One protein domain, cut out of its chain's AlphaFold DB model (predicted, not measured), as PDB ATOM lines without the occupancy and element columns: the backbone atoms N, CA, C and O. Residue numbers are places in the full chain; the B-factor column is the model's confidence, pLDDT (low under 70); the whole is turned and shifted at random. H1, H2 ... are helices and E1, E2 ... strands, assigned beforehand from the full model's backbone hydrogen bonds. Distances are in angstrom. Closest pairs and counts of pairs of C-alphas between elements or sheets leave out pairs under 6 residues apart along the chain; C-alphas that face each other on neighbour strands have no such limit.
ATOM      1  N   ALA A 376      45.960  42.538  27.042       58.25
ATOM      2  CA  ALA A 376      44.685  41.872  26.825       58.25
ATOM      3  C   ALA A 376      44.089  42.262  25.449       58.25
ATOM      4  O   ALA A 376      44.431  43.325  24.915       58.25
ATOM      5  N   GLN A 377      43.219  41.421  24.872       62.44
ATOM      6  CA  GLN A 377      42.497  41.699  23.616       62.44
ATOM      7  C   GLN A 377      42.085  43.179  23.489       62.44
ATOM      8  O   GLN A 377      41.604  43.799  24.436       62.44
ATOM      9  N   GLN A 378      42.269  43.775  22.306       69.88
ATOM     10  CA  GLN A 378      42.025  45.216  22.127       69.88
ATOM     11  C   GLN A 378      40.547  45.606  22.276       69.88
ATOM     12  O   GLN A 378      40.253  46.761  22.584       69.88
ATOM     13  N   LEU A 379      39.635  44.656  22.061       82.94
ATOM     14  CA  LEU A 379      38.191  44.835  22.128       82.94
ATOM     15  C   LEU A 379      37.571  43.659  22.876       82.94
ATOM     16  O   LEU A 379      37.868  42.511  22.562       82.94
ATOM     17  N   TYR A 380      36.686  43.967  23.818       87.62
ATOM     18  CA  TYR A 380      35.921  42.993  24.582       87.62
ATOM     19  C   TYR A 380      34.428  43.231  24.429       87.62
ATOM     20  O   TYR A 380      33.948  44.354  24.618       87.62
ATOM     21  N   ALA A 381      33.670  42.157  24.228       89.25
ATOM     22  CA  ALA A 381      32.260  42.167  24.580       89.25
ATOM     23  C   ALA A 381      32.093  42.149  26.112       89.25
ATOM     24  O   ALA A 381      32.932  41.642  26.861       89.25
ATOM     25  N   TRP A 382      30.948  42.633  26.603       89.62
ATOM     26  CA  TRP A 382      30.650  42.668  28.042       89.62
ATOM     27  C   TRP A 382      30.828  41.320  28.758       89.62
ATOM     28  O   TRP A 382      31.312  41.289  29.889       89.62
ATOM     29  N   ASN A 383      30.418  40.211  28.132       89.81
ATOM     30  CA  ASN A 383      30.546  38.893  28.756       89.81
ATOM     31  C   ASN A 383      31.989  38.371  28.739       89.81
ATOM     32  O   ASN A 383      32.408  37.745  29.707       89.81
ATOM     33  N   GLU A 384      32.755  38.662  27.688       87.44
ATOM     34  CA  GLU A 384      34.165  38.267  27.594       87.44
ATOM     35  C   GLU A 384      34.994  38.976  28.665       87.44
ATOM     36  O   GLU A 384      35.742  38.337  29.408       87.44
ATOM     37  N   LEU A 385      34.783  40.287  28.828       88.56
ATOM     38  CA  LEU A 385      35.437  41.047  29.888       88.56
ATOM     39  C   LEU A 385      35.059  40.515  31.275       88.56
ATOM     40  O   LEU A 385      35.925  40.340  32.130       88.56
ATOM     41  N   ARG A 386      33.772  40.222  31.501       91.75
ATOM     42  CA  ARG A 386      33.290  39.628  32.755       91.75
ATOM     43  C   ARG A 386      33.987  38.302  33.051       91.75
ATOM     44  O   ARG A 386      34.403  38.096  34.186       91.75
ATOM     45  N   GLU A 387      34.111  37.413  32.069       87.88
ATOM     46  CA  GLU A 387      34.787  36.118  32.237       87.88
ATOM     47  C   GLU A 387      36.266  36.277  32.600       87.88
ATOM     48  O   GLU A 387      36.786  35.496  33.397       87.88
ATOM     49  N   SER A 388      36.922  37.313  32.075       84.38
ATOM     50  CA  SER A 388      38.328  37.608  32.362       84.38
ATOM     51  C   SER A 388      38.542  38.253  33.743       84.38
ATOM     52  O   SER A 388      39.452  37.871  34.493       84.38
ATOM     53  N   VAL A 389      37.686  39.219  34.095       87.44
ATOM     54  CA  VAL A 389      37.844  40.086  35.272       87.44
ATOM     55  C   VAL A 389      37.102  39.542  36.492       87.44
ATOM     56  O   VAL A 389      37.691  39.397  37.560       87.44
ATOM     57  N   ALA A 390      35.812  39.237  36.353       90.81
ATOM     58  CA  ALA A 390      34.914  38.929  37.467       90.81
ATOM     59  C   ALA A 390      33.979  37.740  37.166       90.81
ATOM     60  O   ALA A 390      32.749  37.890  37.155       90.81
ATOM     61  N   PRO A 391      34.541  36.537  36.952       88.44
ATOM     62  CA  PRO A 391      33.796  35.357  36.514       88.44
ATOM     63  C   PRO A 391      32.755  34.876  37.531       88.44
ATOM     64  O   PRO A 391      31.768  34.260  37.129       88.44
ATOM     65  N   SER A 392      32.938  35.184  38.820       88.00
ATOM     66  CA  SER A 392      31.982  34.891  39.895       88.00
ATOM     67  C   SER A 392      30.727  35.770  39.876       88.00
ATOM     68  O   SER A 392      29.724  35.421  40.496       88.00
ATOM     69  N   SER A 393      30.759  36.905  39.173       89.56
ATOM     70  CA  SER A 393      29.639  37.845  39.107       89.56
ATOM     71  C   SER A 393      28.692  37.532  37.945       89.56
ATOM     72  O   SER A 393      29.104  37.068  36.875       89.56
ATOM     73  N   SER A 394      27.401  37.823  38.137       89.56
ATOM     74  CA  SER A 394      26.426  37.784  37.041       89.56
ATOM     75  C   SER A 394      26.688  38.910  36.037       89.56
ATOM     76  O   SER A 394      27.153  39.985  36.416       89.56
ATOM     77  N   LEU A 395      26.336  38.708  34.763       90.75
ATOM     78  CA  LEU A 395      26.549  39.720  33.721       90.75
ATOM     79  C   LEU A 395      25.872  41.061  34.046       90.75
ATOM     80  O   LEU A 395      26.460  42.113  33.814       90.75
ATOM     81  N   ASN A 396      24.671  41.036  34.623       89.19
ATOM     82  CA  ASN A 396      23.954  42.259  34.986       89.19
ATOM     83  C   ASN A 396      24.635  42.993  36.145       89.19
ATOM     84  O   ASN A 396      24.796  44.212  36.099       89.19
ATOM     85  N   GLU A 397      25.066  42.258  37.178       89.12
ATOM     86  CA  GLU A 397      25.814  42.848  38.290       89.12
ATOM     87  C   GLU A 397      27.123  43.465  37.800       89.12
ATOM     88  O   GLU A 397      27.432  44.596  38.178       89.12
ATOM     89  N   PHE A 398      27.840  42.746  36.932       92.50
ATOM     90  CA  PHE A 398      29.073  43.207  36.311       92.50
ATOM     91  C   PHE A 398      28.849  44.499  35.529       92.50
ATOM     92  O   PHE A 398      29.450  45.515  35.865       92.50
ATOM     93  N   LYS A 399      27.926  44.497  34.557       92.31
ATOM     94  CA  LYS A 399      27.587  45.674  33.744       92.31
ATOM     95  C   LYS A 399      27.269  46.888  34.605       92.31
ATOM     96  O   LYS A 399      27.828  47.954  34.374       92.31
ATOM     97  N   ARG A 400      26.423  46.724  35.626       90.94
ATOM     98  CA  ARG A 400      26.021  47.813  36.526       90.94
ATOM     99  C   ARG A 400      27.199  48.356  37.338       90.94
ATOM    100  O   ARG A 400      27.422  49.561  37.371       90.94
ATOM    101  N   LYS A 401      27.960  47.484  38.010       92.00
ATOM    102  CA  LYS A 401      29.084  47.899  38.870       92.00
ATOM    103  C   LYS A 401      30.260  48.457  38.062       92.00
ATOM    104  O   LYS A 401      30.869  49.436  38.488       92.00
ATOM    105  N   PHE A 402      30.539  47.886  36.895       93.56
ATOM    106  CA  PHE A 402      31.548  48.390  35.965       93.56
ATOM    107  C   PHE A 402      31.123  49.736  35.362       93.56
ATOM    108  O   PHE A 402      31.917  50.667  35.313       93.56
ATOM    109  N   SER A 403      29.847  49.896  34.997       93.12
ATOM    110  CA  SER A 403      29.296  51.185  34.551       93.12
ATOM    111  C   SER A 403      29.424  52.261  35.628       93.12
ATOM    112  O   SER A 403      29.833  53.376  35.325       93.12
ATOM    113  N   ASN A 404      29.156  51.929  36.895       91.75
ATOM    114  CA  ASN A 404      29.365  52.855  38.013       91.75
ATOM    115  C   ASN A 404      30.832  53.281  38.152       91.75
ATOM    116  O   ASN A 404      31.097  54.457  38.378       91.75
ATOM    117  N   MET A 405      31.769  52.343  37.984       91.88
ATOM    118  CA  MET A 405      33.206  52.634  37.981       91.88
ATOM    119  C   MET A 405      33.582  53.589  36.837       91.88
ATOM    120  O   MET A 405      34.296  54.561  37.064       91.88
ATOM    121  N   VAL A 406      33.066  53.356  35.626       92.38
ATOM    122  CA  VAL A 406      33.305  54.218  34.454       92.38
ATOM    123  C   VAL A 406      32.709  55.609  34.655       92.38
ATOM    124  O   VAL A 406      33.382  56.595  34.385       92.38
ATOM    125  N   MET A 407      31.480  55.713  35.168       91.56
ATOM    126  CA  MET A 407      30.844  57.004  35.454       91.56
ATOM    127  C   MET A 407      31.611  57.808  36.508       91.56
ATOM    128  O   MET A 407      31.750  59.018  36.363       91.56
ATOM    129  N   ALA A 408      32.115  57.148  37.556       90.44
ATOM    130  CA  ALA A 408      32.879  57.804  38.616       90.44
ATOM    131  C   ALA A 408      34.229  58.362  38.129       90.44
ATOM    132  O   ALA A 408      34.735  59.313  38.714       90.44
ATOM    133  N   ASN A 409      34.780  57.796  37.051       89.75
ATOM    134  CA  ASN A 409      36.090  58.143  36.495       89.75
ATOM    135  C   ASN A 409      35.993  58.682  35.054       89.75
ATOM    136  O   ASN A 409      36.938  58.554  34.271       89.75
ATOM    137  N   ALA A 410      34.831  59.221  34.675       91.12
ATOM    138  CA  ALA A 410      34.558  59.643  33.308       91.12
ATOM    139  C   ALA A 410      35.467  60.805  32.878       91.12
ATOM    140  O   ALA A 410      35.642  61.779  33.608       91.12
ATOM    141  N   ASP A 411      36.000  60.726  31.659       89.06
ATOM    142  CA  ASP A 411      36.786  61.795  31.045       89.06
ATOM    143  C   ASP A 411      35.864  62.988  30.725       89.06
ATOM    144  O   ASP A 411      34.972  62.859  29.875       89.06
ATOM    145  N   PRO A 412      36.054  64.157  31.363       87.81
ATOM    146  CA  PRO A 412      35.184  65.314  31.174       87.81
ATOM    147  C   PRO A 412      35.318  65.944  29.781       87.81
ATOM    148  O   PRO A 412      34.442  66.698  29.362       87.81
ATOM    149  N   SER A 413      36.401  65.650  29.057       87.06
ATOM    150  CA  SER A 413      36.657  66.168  27.709       87.06
ATOM    151  C   SER A 413      36.086  65.281  26.599       87.06
ATOM    152  O   SER A 413      36.039  65.691  25.434       87.06
ATOM    153  N   TYR A 414      35.630  64.073  26.943       88.62
ATOM    154  CA  TYR A 414      35.141  63.106  25.975       88.62
ATOM    155  C   TYR A 414      33.842  63.564  25.303       88.62
ATOM    156  O   TYR A 414      32.878  63.963  25.953       88.62
ATOM    157  N   LYS A 415      33.805  63.447  23.973       87.88
ATOM    158  CA  LYS A 415      32.616  63.684  23.150       87.88
ATOM    159  C   LYS A 415      32.317  62.420  22.357       87.88
ATOM    160  O   LYS A 415      33.064  62.078  21.441       87.88
ATOM    161  N   ALA A 416      31.245  61.723  22.724       86.25
ATOM    162  CA  ALA A 416      30.833  60.518  22.018       86.25
ATOM    163  C   ALA A 416      30.208  60.875  20.665       86.25
ATOM    164  O   ALA A 416      29.362  61.767  20.579       86.25
ATOM    165  N   LYS A 417      30.583  60.138  19.618       88.38
ATOM    166  CA  LYS A 417      29.825  60.093  18.367       88.38
ATOM    167  C   LYS A 417      28.876  58.900  18.455       88.38
ATOM    168  O   LYS A 417      29.322  57.764  18.327       88.38
ATOM    169  N   ILE A 418      27.610  59.172  18.756       88.19
ATOM    170  CA  ILE A 418      26.593  58.139  18.968       88.19
ATOM    171  C   ILE A 418      26.136  57.606  17.611       88.19
ATOM    172  O   ILE A 418      25.812  58.380  16.714       88.19
ATOM    173  N   ASP A 419      26.139  56.285  17.474       89.19
ATOM    174  CA  ASP A 419      25.590  55.583  16.316       89.19
ATOM    175  C   ASP A 419      24.049  55.550  16.357       89.19
ATOM    176  O   ASP A 419      23.455  55.297  17.413       89.19
ATOM    177  N   GLU A 420      23.411  55.761  15.202       86.19
ATOM    178  CA  GLU A 420      21.949  55.785  15.034       86.19
ATOM    179  C   GLU A 420      21.281  54.500  15.562       86.19
ATOM    180  O   GLU A 420      20.188  54.546  16.132       86.19
ATOM    181  N   ALA A 421      21.956  53.345  15.471       83.19
ATOM    182  CA  ALA A 421      21.435  52.056  15.936       83.19
ATOM    183  C   ALA A 421      21.262  51.957  17.467       83.19
ATOM    184  O   ALA A 421      20.613  51.030  17.978       83.19
ATOM    185  N   VAL A 422      21.875  52.876  18.221       83.75
ATOM    186  CA  VAL A 422      21.874  52.881  19.691       83.75
ATOM    187  C   VAL A 422      21.247  54.150  20.261       83.75
ATOM    188  O   VAL A 422      20.833  54.130  21.416       83.75
ATOM    189  N   GLU A 423      21.084  55.211  19.470       85.88
ATOM    190  CA  GLU A 423      20.512  56.487  19.916       85.88
ATOM    191  C   GLU A 423      19.158  56.308  20.625       85.88
ATOM    192  O   GLU A 423      18.984  56.758  21.756       85.88
ATOM    193  N   GLY A 424      18.246  55.520  20.042       82.81
ATOM    194  CA  GLY A 424      16.939  55.217  20.642       82.81
ATOM    195  C   GLY A 424      16.971  54.334  21.901       82.81
ATOM    196  O   GLY A 424      15.944  54.171  22.557       82.81
ATOM    197  N   LYS A 425      18.123  53.744  22.252       85.31
ATOM    198  CA  LYS A 425      18.315  52.935  23.474       85.31
ATOM    199  C   LYS A 425      18.853  53.759  24.644       85.31
ATOM    200  O   LYS A 425      18.836  53.278  25.779       85.31
ATOM    201  N   ILE A 426      19.369  54.958  24.382       89.62
ATOM    202  CA  ILE A 426      19.951  55.827  25.401       89.62
ATOM    203  C   ILE A 426      18.812  56.525  26.137       89.62
ATOM    204  O   ILE A 426      18.041  57.279  25.554       89.62
ATOM    205  N   VAL A 427      18.717  56.281  27.443       90.94
ATOM    206  CA  VAL A 427      17.654  56.848  28.287       90.94
ATOM    207  C   VAL A 427      18.150  57.983  29.173       90.94
ATOM    208  O   VAL A 427      17.354  58.754  29.704       90.94
ATOM    209  N   LYS A 428      19.468  58.070  29.393       90.50
ATOM    210  CA  LYS A 428      20.061  59.048  30.303       90.50
ATOM    211  C   LYS A 428      21.490  59.390  29.903       90.50
ATOM    212  O   LYS A 428      22.264  58.517  29.532       90.50
ATOM    213  N   GLN A 429      21.854  60.655  30.078       91.56
ATOM    214  CA  GLN A 429      23.234  61.125  30.020       91.56
ATOM    215  C   GLN A 429      23.673  61.591  31.414       91.56
ATOM    216  O   GLN A 429      22.931  62.293  32.105       91.56
ATOM    217  N   VAL A 430      24.870  61.188  31.841       88.00
ATOM    218  CA  VAL A 430      25.512  61.651  33.081       88.00
ATOM    219  C   VAL A 430      26.923  62.111  32.733       88.00
ATOM    220  O   VAL A 430      27.785  61.300  32.393       88.00
ATOM    221  N   GLY A 431      27.158  63.425  32.776       87.88
ATOM    222  CA  GLY A 431      28.410  64.013  32.296       87.88
ATOM    223  C   GLY A 431      28.651  63.678  30.819       87.88
ATOM    224  O   GLY A 431      27.804  63.949  29.967       87.88
ATOM    225  N   THR A 432      29.793  63.057  30.526       89.50
ATOM    226  CA  THR A 432      30.194  62.598  29.182       89.50
ATOM    227  C   THR A 432      29.825  61.136  28.895       89.50
ATOM    228  O   THR A 432      30.202  60.594  27.856       89.50
ATOM    229  N   THR A 433      29.088  60.484  29.802       93.00
ATOM    230  CA  THR A 433      28.652  59.088  29.654       93.00
ATOM    231  C   THR A 433      27.181  58.990  29.267       93.00
ATOM    232  O   THR A 433      26.333  59.723  29.784       93.00
ATOM    233  N   TYR A 434      26.876  58.054  28.372       93.19
ATOM    234  CA  TYR A 434      25.540  57.801  27.840       93.19
ATOM    235  C   TYR A 434      25.085  56.405  28.245       93.19
ATOM    236  O   TYR A 434      25.811  55.422  28.062       93.19
ATOM    237  N   LEU A 435      23.888  56.332  28.819       91.81
ATOM    238  CA  LEU A 435      23.392  55.173  29.545       91.81
ATOM    239  C   LEU A 435      22.128  54.625  28.885       91.81
ATOM    240  O   LEU A 435      21.192  55.378  28.603       91.81
ATOM    241  N   SER A 436      22.076  53.307  28.720       89.69
ATOM    242  CA  SER A 436      20.845  52.569  28.448       89.69
ATOM    243  C   SER A 436      20.274  51.993  29.741       89.69
ATOM    244  O   SER A 436      20.979  51.805  30.736       89.69
ATOM    245  N   GLU A 437      18.979  51.704  29.732       85.06
ATOM    246  CA  GLU A 437      18.303  51.010  30.824       85.06
ATOM    247  C   GLU A 437      17.821  49.653  30.319       85.06
ATOM    248  O   GLU A 437      16.853  49.552  29.570       85.06
ATOM    249  N   GLN A 438      18.523  48.586  30.711       72.81
ATOM    250  CA  GLN A 438      18.151  47.223  30.308       72.81
ATOM    251  C   GLN A 438      16.978  46.682  31.141       72.81
ATOM    252  O   GLN A 438      16.205  45.841  30.680       72.81
ATOM    253  N   ARG A 439      16.857  47.148  32.389       74.25
ATOM    254  CA  ARG A 439      15.786  46.848  33.349       74.25
ATOM    255  C   ARG A 439      15.573  48.070  34.229       74.25
ATOM    256  O   ARG A 439      16.526  48.798  34.477       74.25
ATOM    257  N   LYS A 440      14.357  48.253  34.751       73.38
ATOM    258  CA  LYS A 440      13.999  49.406  35.594       73.38
ATOM    259  C   LYS A 440      15.017  49.614  36.729       73.38
ATOM    260  O   LYS A 440      15.117  48.780  37.628       73.38
ATOM    261  N   GLY A 441      15.750  50.724  36.685       69.25
ATOM    262  CA  GLY A 441      16.783  51.116  37.646       69.25
ATOM    263  C   GLY A 441      18.196  50.567  37.387       69.25
ATOM    264  O   GLY A 441      19.103  50.887  38.153       69.25
ATOM    265  N   GLU A 442      18.418  49.766  36.341       80.31
ATOM    266  CA  GLU A 442      19.737  49.236  35.959       80.31
ATOM    267  C   GLU A 442      20.297  49.998  34.752       80.31
ATOM    268  O   GLU A 442      20.084  49.619  33.599       80.31
ATOM    269  N   LEU A 443      21.030  51.075  35.049       87.00
ATOM    270  CA  LEU A 443      21.730  51.887  34.054       87.00
ATOM    271  C   LEU A 443      23.057  51.230  33.656       87.00
ATOM    272  O   LEU A 443      23.865  50.871  34.517       87.00
ATOM    273  N   VAL A 444      23.278  51.094  32.350       91.38
ATOM    274  CA  VAL A 444      24.490  50.523  31.752       91.38
ATOM    275  C   VAL A 444      25.083  51.530  30.774       91.38
ATOM    276  O   VAL A 444      24.356  52.116  29.979       91.38
ATOM    277  N   VAL A 445      26.397  51.742  30.830       91.44
ATOM    278  CA  VAL A 445      27.102  52.635  29.899       91.44
ATOM    279  C   VAL A 445      27.126  52.010  28.506       91.44
ATOM    280  O   VAL A 445      27.679  50.929  28.322       91.44
ATOM    281  N   GLU A 446      26.555  52.711  27.530       90.44
ATOM    282  CA  GLU A 446      26.656  52.374  26.102       90.44
ATOM    283  C   GLU A 446      27.783  53.149  25.423       90.44
ATOM    284  O   GLU A 446      28.478  52.609  24.569       90.44
ATOM    285  N   TYR A 447      27.990  54.405  25.832       92.38
ATOM    286  CA  TYR A 447      29.115  55.222  25.388       92.38
ATOM    287  C   TYR A 447      29.764  55.926  26.567       92.38
ATOM    288  O   TYR A 447      29.096  56.577  27.370       92.38
ATOM    289  N   GLY A 448      31.085  55.846  26.643       91.88
ATOM    290  CA  GLY A 448      31.841  56.531  27.677       91.88
ATOM    291  C   GLY A 448      33.334  56.335  27.513       91.88
ATOM    292  O   GLY A 448      33.790  55.376  26.891       91.88
ATOM    293  N   ARG A 449      34.094  57.249  28.103       92.31
ATOM    294  CA  ARG A 449      35.539  57.140  28.250       92.31
ATOM    295  C   ARG A 449      35.886  57.404  29.703       92.31
ATOM    296  O   ARG A 449      35.346  58.340  30.284       92.31
ATOM    297  N   ALA A 450      36.765  56.593  30.272       91.94
ATOM    298  CA  ALA A 450      37.233  56.754  31.643       91.94
ATOM    299  C   ALA A 450      38.698  56.340  31.762       91.94
ATOM    300  O   ALA A 450      39.134  55.440  31.044       91.94
ATOM    301  N   THR A 451      39.429  56.950  32.691       87.50
ATOM    302  CA  THR A 451      40.778  56.500  33.061       87.50
ATOM    303  C   THR A 451      40.722  55.839  34.430       87.50
ATOM    304  O   THR A 451      40.360  56.477  35.412       87.50
ATOM    305  N   VAL A 452      41.070  54.556  34.502       83.06
ATOM    306  CA  VAL A 452      41.019  53.759  35.736       83.06
ATOM    307  C   VAL A 452      42.264  52.884  35.814       83.06
ATOM    308  O   VAL A 452      42.559  52.155  34.871       83.06
ATOM    309  N   GLN A 453      42.990  52.936  36.937       75.88
ATOM    310  CA  GLN A 453      44.131  52.046  37.227       75.88
ATOM    311  C   GLN A 453      45.186  51.998  36.094       75.88
ATOM    312  O   GLN A 453      45.684  50.936  35.729       75.88
ATOM    313  N   GLY A 454      45.494  53.155  35.489       74.94
ATOM    314  CA  GLY A 454      46.468  53.267  34.394       74.94
ATOM    315  C   GLY A 454      45.958  52.827  33.014       74.94
ATOM    316  O   GLY A 454      46.739  52.763  32.063       74.94
ATOM    317  N   TYR A 455      44.659  52.544  32.875       81.06
ATOM    318  CA  TYR A 455      44.012  52.245  31.599       81.06
ATOM    319  C   TYR A 455      43.017  53.324  31.202       81.06
ATOM    320  O   TYR A 455      42.140  53.697  31.977       81.06
ATOM    321  N   LEU A 456      43.097  53.734  29.941       86.69
ATOM    322  CA  LEU A 456      42.027  54.414  29.238       86.69
ATOM    323  C   LEU A 456      41.025  53.369  28.734       86.69
ATOM    324  O   LEU A 456      41.332  52.567  27.844       86.69
ATOM    325  N   ILE A 457      39.826  53.401  29.295       90.94
ATOM    326  CA  ILE A 457      38.688  52.558  28.940       90.94
ATOM    327  C   ILE A 457      37.817  53.342  27.961       90.94
ATOM    328  O   ILE A 457      37.386  54.449  28.276       90.94
ATOM    329  N   ASN A 458      37.535  52.774  26.790       90.69
ATOM    330  CA  ASN A 458      36.541  53.302  25.855       90.69
ATOM    331  C   ASN A 458      35.396  52.305  25.720       90.69
ATOM    332  O   ASN A 458      35.633  51.136  25.433       90.69
ATOM    333  N   ILE A 459      34.168  52.776  25.889       92.94
ATOM    334  CA  ILE A 459      32.949  52.011  25.645       92.94
ATOM    335  C   ILE A 459      32.210  52.685  24.495       92.94
ATOM    336  O   ILE A 459      32.045  53.910  24.497       92.94
ATOM    337  N   GLY A 460      31.788  51.891  23.519       91.00
ATOM    338  CA  GLY A 460      31.013  52.357  22.376       91.00
ATOM    339  C   GLY A 460      30.406  51.200  21.595       91.00
ATOM    340  O   GLY A 460      30.607  50.035  21.927       91.00
ATOM    341  N   TYR A 461      29.663  51.517  20.541       88.62
ATOM    342  CA  TYR A 461      29.091  50.520  19.642       88.62
ATOM    343  C   TYR A 461      30.071  50.151  18.528       88.62
ATOM    344  O   TYR A 461      30.705  51.031  17.946       88.62
ATOM    345  N   SER A 462      30.171  48.861  18.208       84.88
ATOM    346  CA  SER A 462      30.845  48.390  16.998       84.88
ATOM    347  C   SER A 462      29.799  47.940  15.974       84.88
ATOM    348  O   SER A 462      29.114  46.944  16.228       84.88
ATOM    349  N   PRO A 463      29.687  48.614  14.811       82.56
ATOM    350  CA  PRO A 463      28.817  48.170  13.723       82.56
ATOM    351  C   PRO A 463      29.174  46.767  13.219       82.56
ATOM    352  O   PRO A 463      28.285  45.974  12.929       82.56
ATOM    353  N   GLU A 464      30.468  46.432  13.183       82.88
ATOM    354  CA  GLU A 464      30.957  45.119  12.744       82.88
ATOM    355  C   GLU A 464      30.502  43.986  13.673       82.88
ATOM    356  O   GLU A 464      30.158  42.902  13.207       82.88
ATOM    357  N   GLN A 465      30.468  44.232  14.989       78.88
ATOM    358  CA  GLN A 465      30.022  43.244  15.981       78.88
ATOM    359  C   GLN A 465      28.532  43.359  16.328       78.88
ATOM    360  O   GLN A 465      28.022  42.584  17.142       78.88
ATOM    361  N   GLY A 466      27.834  44.358  15.783       80.88
ATOM    362  CA  GLY A 466      26.430  44.638  16.070       80.88
ATOM    363  C   GLY A 466      26.119  44.906  17.550       80.88
ATOM    364  O   GLY A 466      24.956  44.820  17.954       80.88
ATOM    365  N   SER A 467      27.123  45.192  18.386       83.12
ATOM    366  CA  SER A 467      26.990  45.262  19.846       83.12
ATOM    367  C   SER A 467      27.995  46.221  20.493       83.12
ATOM    368  O   SER A 467      28.923  46.714  19.847       83.12
ATOM    369  N   SER A 468      27.771  46.536  21.771       84.50
ATOM    370  CA  SER A 468      28.634  47.429  22.549       84.50
ATOM    371  C   SER A 468      29.939  46.725  22.921       84.50
ATOM    372  O   SER A 468      29.923  45.639  23.512       84.50
ATOM    373  N   VAL A 469      31.055  47.374  22.607       89.94
ATOM    374  CA  VAL A 469      32.422  46.896  22.812       89.94
ATOM    375  C   VAL A 469      33.167  47.780  23.802       89.94
ATOM    376  O   VAL A 469      32.908  48.980  23.925       89.94
ATOM    377  N   ILE A 470      34.110  47.168  24.506       91.25
ATOM    378  CA  ILE A 470      34.951  47.813  25.507       91.25
ATOM    379  C   ILE A 470      36.399  47.670  25.059       91.25
ATOM    380  O   ILE A 470      36.902  46.558  24.916       91.25
ATOM    381  N   ALA A 471      37.064  48.796  24.841       88.19
ATOM    382  CA  ALA A 471      38.457  48.850  24.435       88.19
ATOM    383  C   ALA A 471      39.334  49.368  25.572       88.19
ATOM    384  O   ALA A 471      38.988  50.351  26.236       88.19
ATOM    385  N   PHE A 472      40.505  48.758  25.734       86.19
ATOM    386  CA  PHE A 472      41.499  49.167  26.719       86.19
ATOM    387  C   PHE A 472      42.761  49.656  26.029       86.19
ATOM    388  O   PHE A 472      43.364  48.962  25.207       86.19
ATOM    389  N   ARG A 473      43.212  50.845  26.413       79.25
ATOM    390  CA  ARG A 473      44.522  51.364  26.035       79.25
ATOM    391  C   ARG A 473      45.286  51.718  27.297       79.25
ATOM    392  O   ARG A 473      44.719  52.313  28.204       79.25
ATOM    393  N   ARG A 474      46.571  51.376  27.354       73.69
ATOM    394  CA  ARG A 474      47.435  51.852  28.437       73.69
ATOM    395  C   ARG A 474      47.502  53.371  28.392       73.69
ATOM    396  O   ARG A 474      47.791  53.947  27.339       73.69
ATOM    397  N   ASP A 475      47.232  54.000  29.523       68.81
ATOM    398  CA  ASP A 475      47.431  55.427  29.665       68.81
ATOM    399  C   ASP A 475      48.909  55.690  29.973       68.81
ATOM    400  O   ASP A 475      49.383  55.547  31.100       68.81
ATOM    401  N   MET A 476      49.662  56.050  28.932       57.72
ATOM    402  CA  MET A 476      51.092  56.341  29.043       57.72
ATOM    403  C   MET A 476      51.376  57.607  29.867       57.72
ATOM    404  O   MET A 476      52.514  57.807  30.284       57.72
ATOM    405  N   SER A 477      50.369  58.448  30.141       54.09
ATOM    406  CA  SER A 477      50.549  59.629  30.992       54.09
ATOM    407  C   SER A 477      50.804  59.258  32.461       54.09
ATOM    408  O   SER A 477      51.546  59.960  33.146       54.09
ATOM    409  N   ALA A 478      50.302  58.104  32.919       41.69
ATOM    410  CA  ALA A 478      50.562  57.580  34.261       41.69
ATOM    411  C   ALA A 478      52.008  57.067  34.436       41.69
ATOM    412  O   ALA A 478      52.565  57.144  35.529       41.69
ATOM    413  N   LEU A 479      52.665  56.615  33.359       40.28
ATOM    414  CA  LEU A 479      54.080  56.207  33.390       40.28
ATOM    415  C   LEU A 479      55.035  57.397  33.594       40.28
ATOM    416  O   LEU A 479      56.110  57.228  34.164       40.28
ATOM    417  N   HIS A 480      54.635  58.615  33.209       35.38
ATOM    418  CA  HIS A 480      55.407  59.831  33.501       35.38
ATOM    419  C   HIS A 480      55.399  60.229  34.987       35.38
ATOM    420  O   HIS A 480      56.218  61.055  35.389       35.38
ATOM    421  N   ILE A 481      54.516  59.651  35.809       36.91
ATOM    422  CA  ILE A 481      54.495  59.884  37.261       36.91
ATOM    423  C   ILE A 481      55.545  59.009  37.963       36.91
ATOM    424  O   ILE A 481      56.214  59.487  38.875       36.91
ATOM    425  N   LEU A 482      55.773  57.781  37.484       34.69
ATOM    426  CA  LEU A 482      56.828  56.896  38.001       34.69
ATOM    427  C   LEU A 482      58.234  57.400  37.641       34.69
ATOM    428  O   LEU A 482      59.101  57.437  38.506       34.69
ATOM    429  N   GLY A 483      58.438  57.913  36.421       29.75
ATOM    430  CA  GLY A 483      59.730  58.496  36.025       29.75
ATOM    431  C   GLY A 483      60.138  59.748  36.820       29.75
ATOM    432  O   GLY A 483      61.318  60.055  36.911       29.75
ATOM    433  N   LYS A 484      59.187  60.459  37.445       31.02
ATOM    434  CA  LYS A 484      59.481  61.615  38.315       31.02
ATOM    435  C   LYS A 484      59.812  61.243  39.763       31.02
ATOM    436  O   LYS A 484      60.277  62.106  40.505       31.02
ATOM    437  N   LEU A 485      59.543  60.005  40.178       34.34
ATOM    438  CA  LEU A 485      59.951  59.486  41.487       34.34
ATOM    439  C   LEU A 485      61.407  59.002  41.473       34.34
ATOM    440  O   LEU A 485      62.074  59.118  42.499       34.34
ATOM    441  N   ASP A 486      61.920  58.564  40.317       33.12
ATOM    442  CA  ASP A 486      63.341  58.230  40.143       33.12
ATOM    443  C   ASP A 486      64.248  59.474  40.171       33.12
ATOM    444  O   ASP A 486      65.348  59.414  40.708       33.12
ATOM    445  N   ASP A 487      63.759  60.635  39.719       32.28
ATOM    446  CA  ASP A 487      64.488  61.917  39.791       32.28
ATOM    447  C   ASP A 487      64.469  62.572  41.195       32.28
ATOM    448  O   ASP A 487      64.926  63.704  41.373       32.28
ATOM    449  N   ARG A 488      63.914  61.894  42.212       32.78
ATOM    450  CA  ARG A 488      63.874  62.368  43.611       32.78
ATOM    451  C   ARG A 488      64.542  61.421  44.618       32.78
ATOM    452  O   ARG A 488      64.263  61.543  45.812       32.78
TER     453      ARG A 488
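This is residues 376 to 488 of the 489 residues of an uncharacterized protein of Alteromonas sp. TMED35 (UniProt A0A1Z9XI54). What shape do these atoms make? One strongly twisted sheet of six strands curls round the helix H2, with H1 over the same face at the edge strand E1 and the short H3 over the opposite face. Residues 480 to 488, of which 480 to 486 belong to H4, stick out as an arm. What is it built of? The printed part has 113 residues, with four named helices and six named strands in the order E1 H1 H2 H3 E2 E3 E4 E5 E6 H4; the class is mixed, and the sheet runs E1 E6 E5 E4 E3 E2, antiparallel throughout. How large is it? It is compact, with a radius of gyration of the C-alphas of 15.2 A, yet elongated by its arm, spanning 52 by 33 by 29 A.

Where do the first elements lie? E1, residues 379 to 381, begins at C-alpha 379 (38.191, 44.835, 22.128). H1 holds residues 382 to 389, H2 residues 395 to 408 over 19.8 A, and H3 residues 420 to 423. What follows? E2 holds residues 426 to 430, E3 433 to 439 over 18.1 A, E4 442 to 452 over 21.8 A, E5 455 to 462 over 20.0 A and E6 467 to 474 over 23.1 A. H4, residues 476 to 486 over 16.6 A, ends at C-alpha 486 (63.341, 58.230, 40.143).

How do the strands pair? E1 is the antiparallel neighbour of E6, with N 380 and O 470 2.8 A apart. E2 to E6 form a meander of hairpins, each strand the antiparallel neighbour of the one before; within hydrogen-bond range are N 435 and O 428 at 2.8 A, N 444 and O 436 at 2.9 A, N 457 and O 450 at 2.8 A, and N 471 and O 458 at 2.8 A. E4 bends by 91 degrees at residue 449, and its pairing is staggered: with E3 over residues 442 to 447, with E5 over 448 to 452. Where are H1 and H2? H1 lies over E1 at a height over the sheet of 9.4 A, along the strands at 14 degrees on the local plane. H2 is on the same face, its closest C-alphas to E4 being Ser 403 and Val 445, 5.3 A apart. H2 touches H1 with residues 395 to 399 alone, about perpendicular at 83 degrees, the closest C-alphas being Asn 383 and Leu 395 at 6.4 A. Where are H3 and H4? H3 is on the opposite face at a height over the sheet of 8.8 A, only just over E4, with 3 of its 4 C-alphas. H4 only just is on the sheet, with 5 pairs of C-alphas within 10 A, and only grazes it with residues 476 to 478. Are the helix backbones well formed? In H1 and H2 every O i to N i+4 pair is within hydrogen-bond range, and H3 is too short for one. H4 has 1 of 7, beside 6 of 8 O i to N i+3 pairs.

How far does it reach? The two C-alphas farthest apart, those of Gly 424 and Arg 488, are 52.7 A apart; without residues 480 to 488 the body spans 39 by 34 by 28 A. Is any link long, or any residue absent? The link from H2 to H3, 11 residues, is long, and the printed part has no cut. Where is confidence low? The mean pLDDT of the printed part is 80.9; under 70 are residues 376 to 378, 441 and 475 to 488, and H4 has a mean of 39.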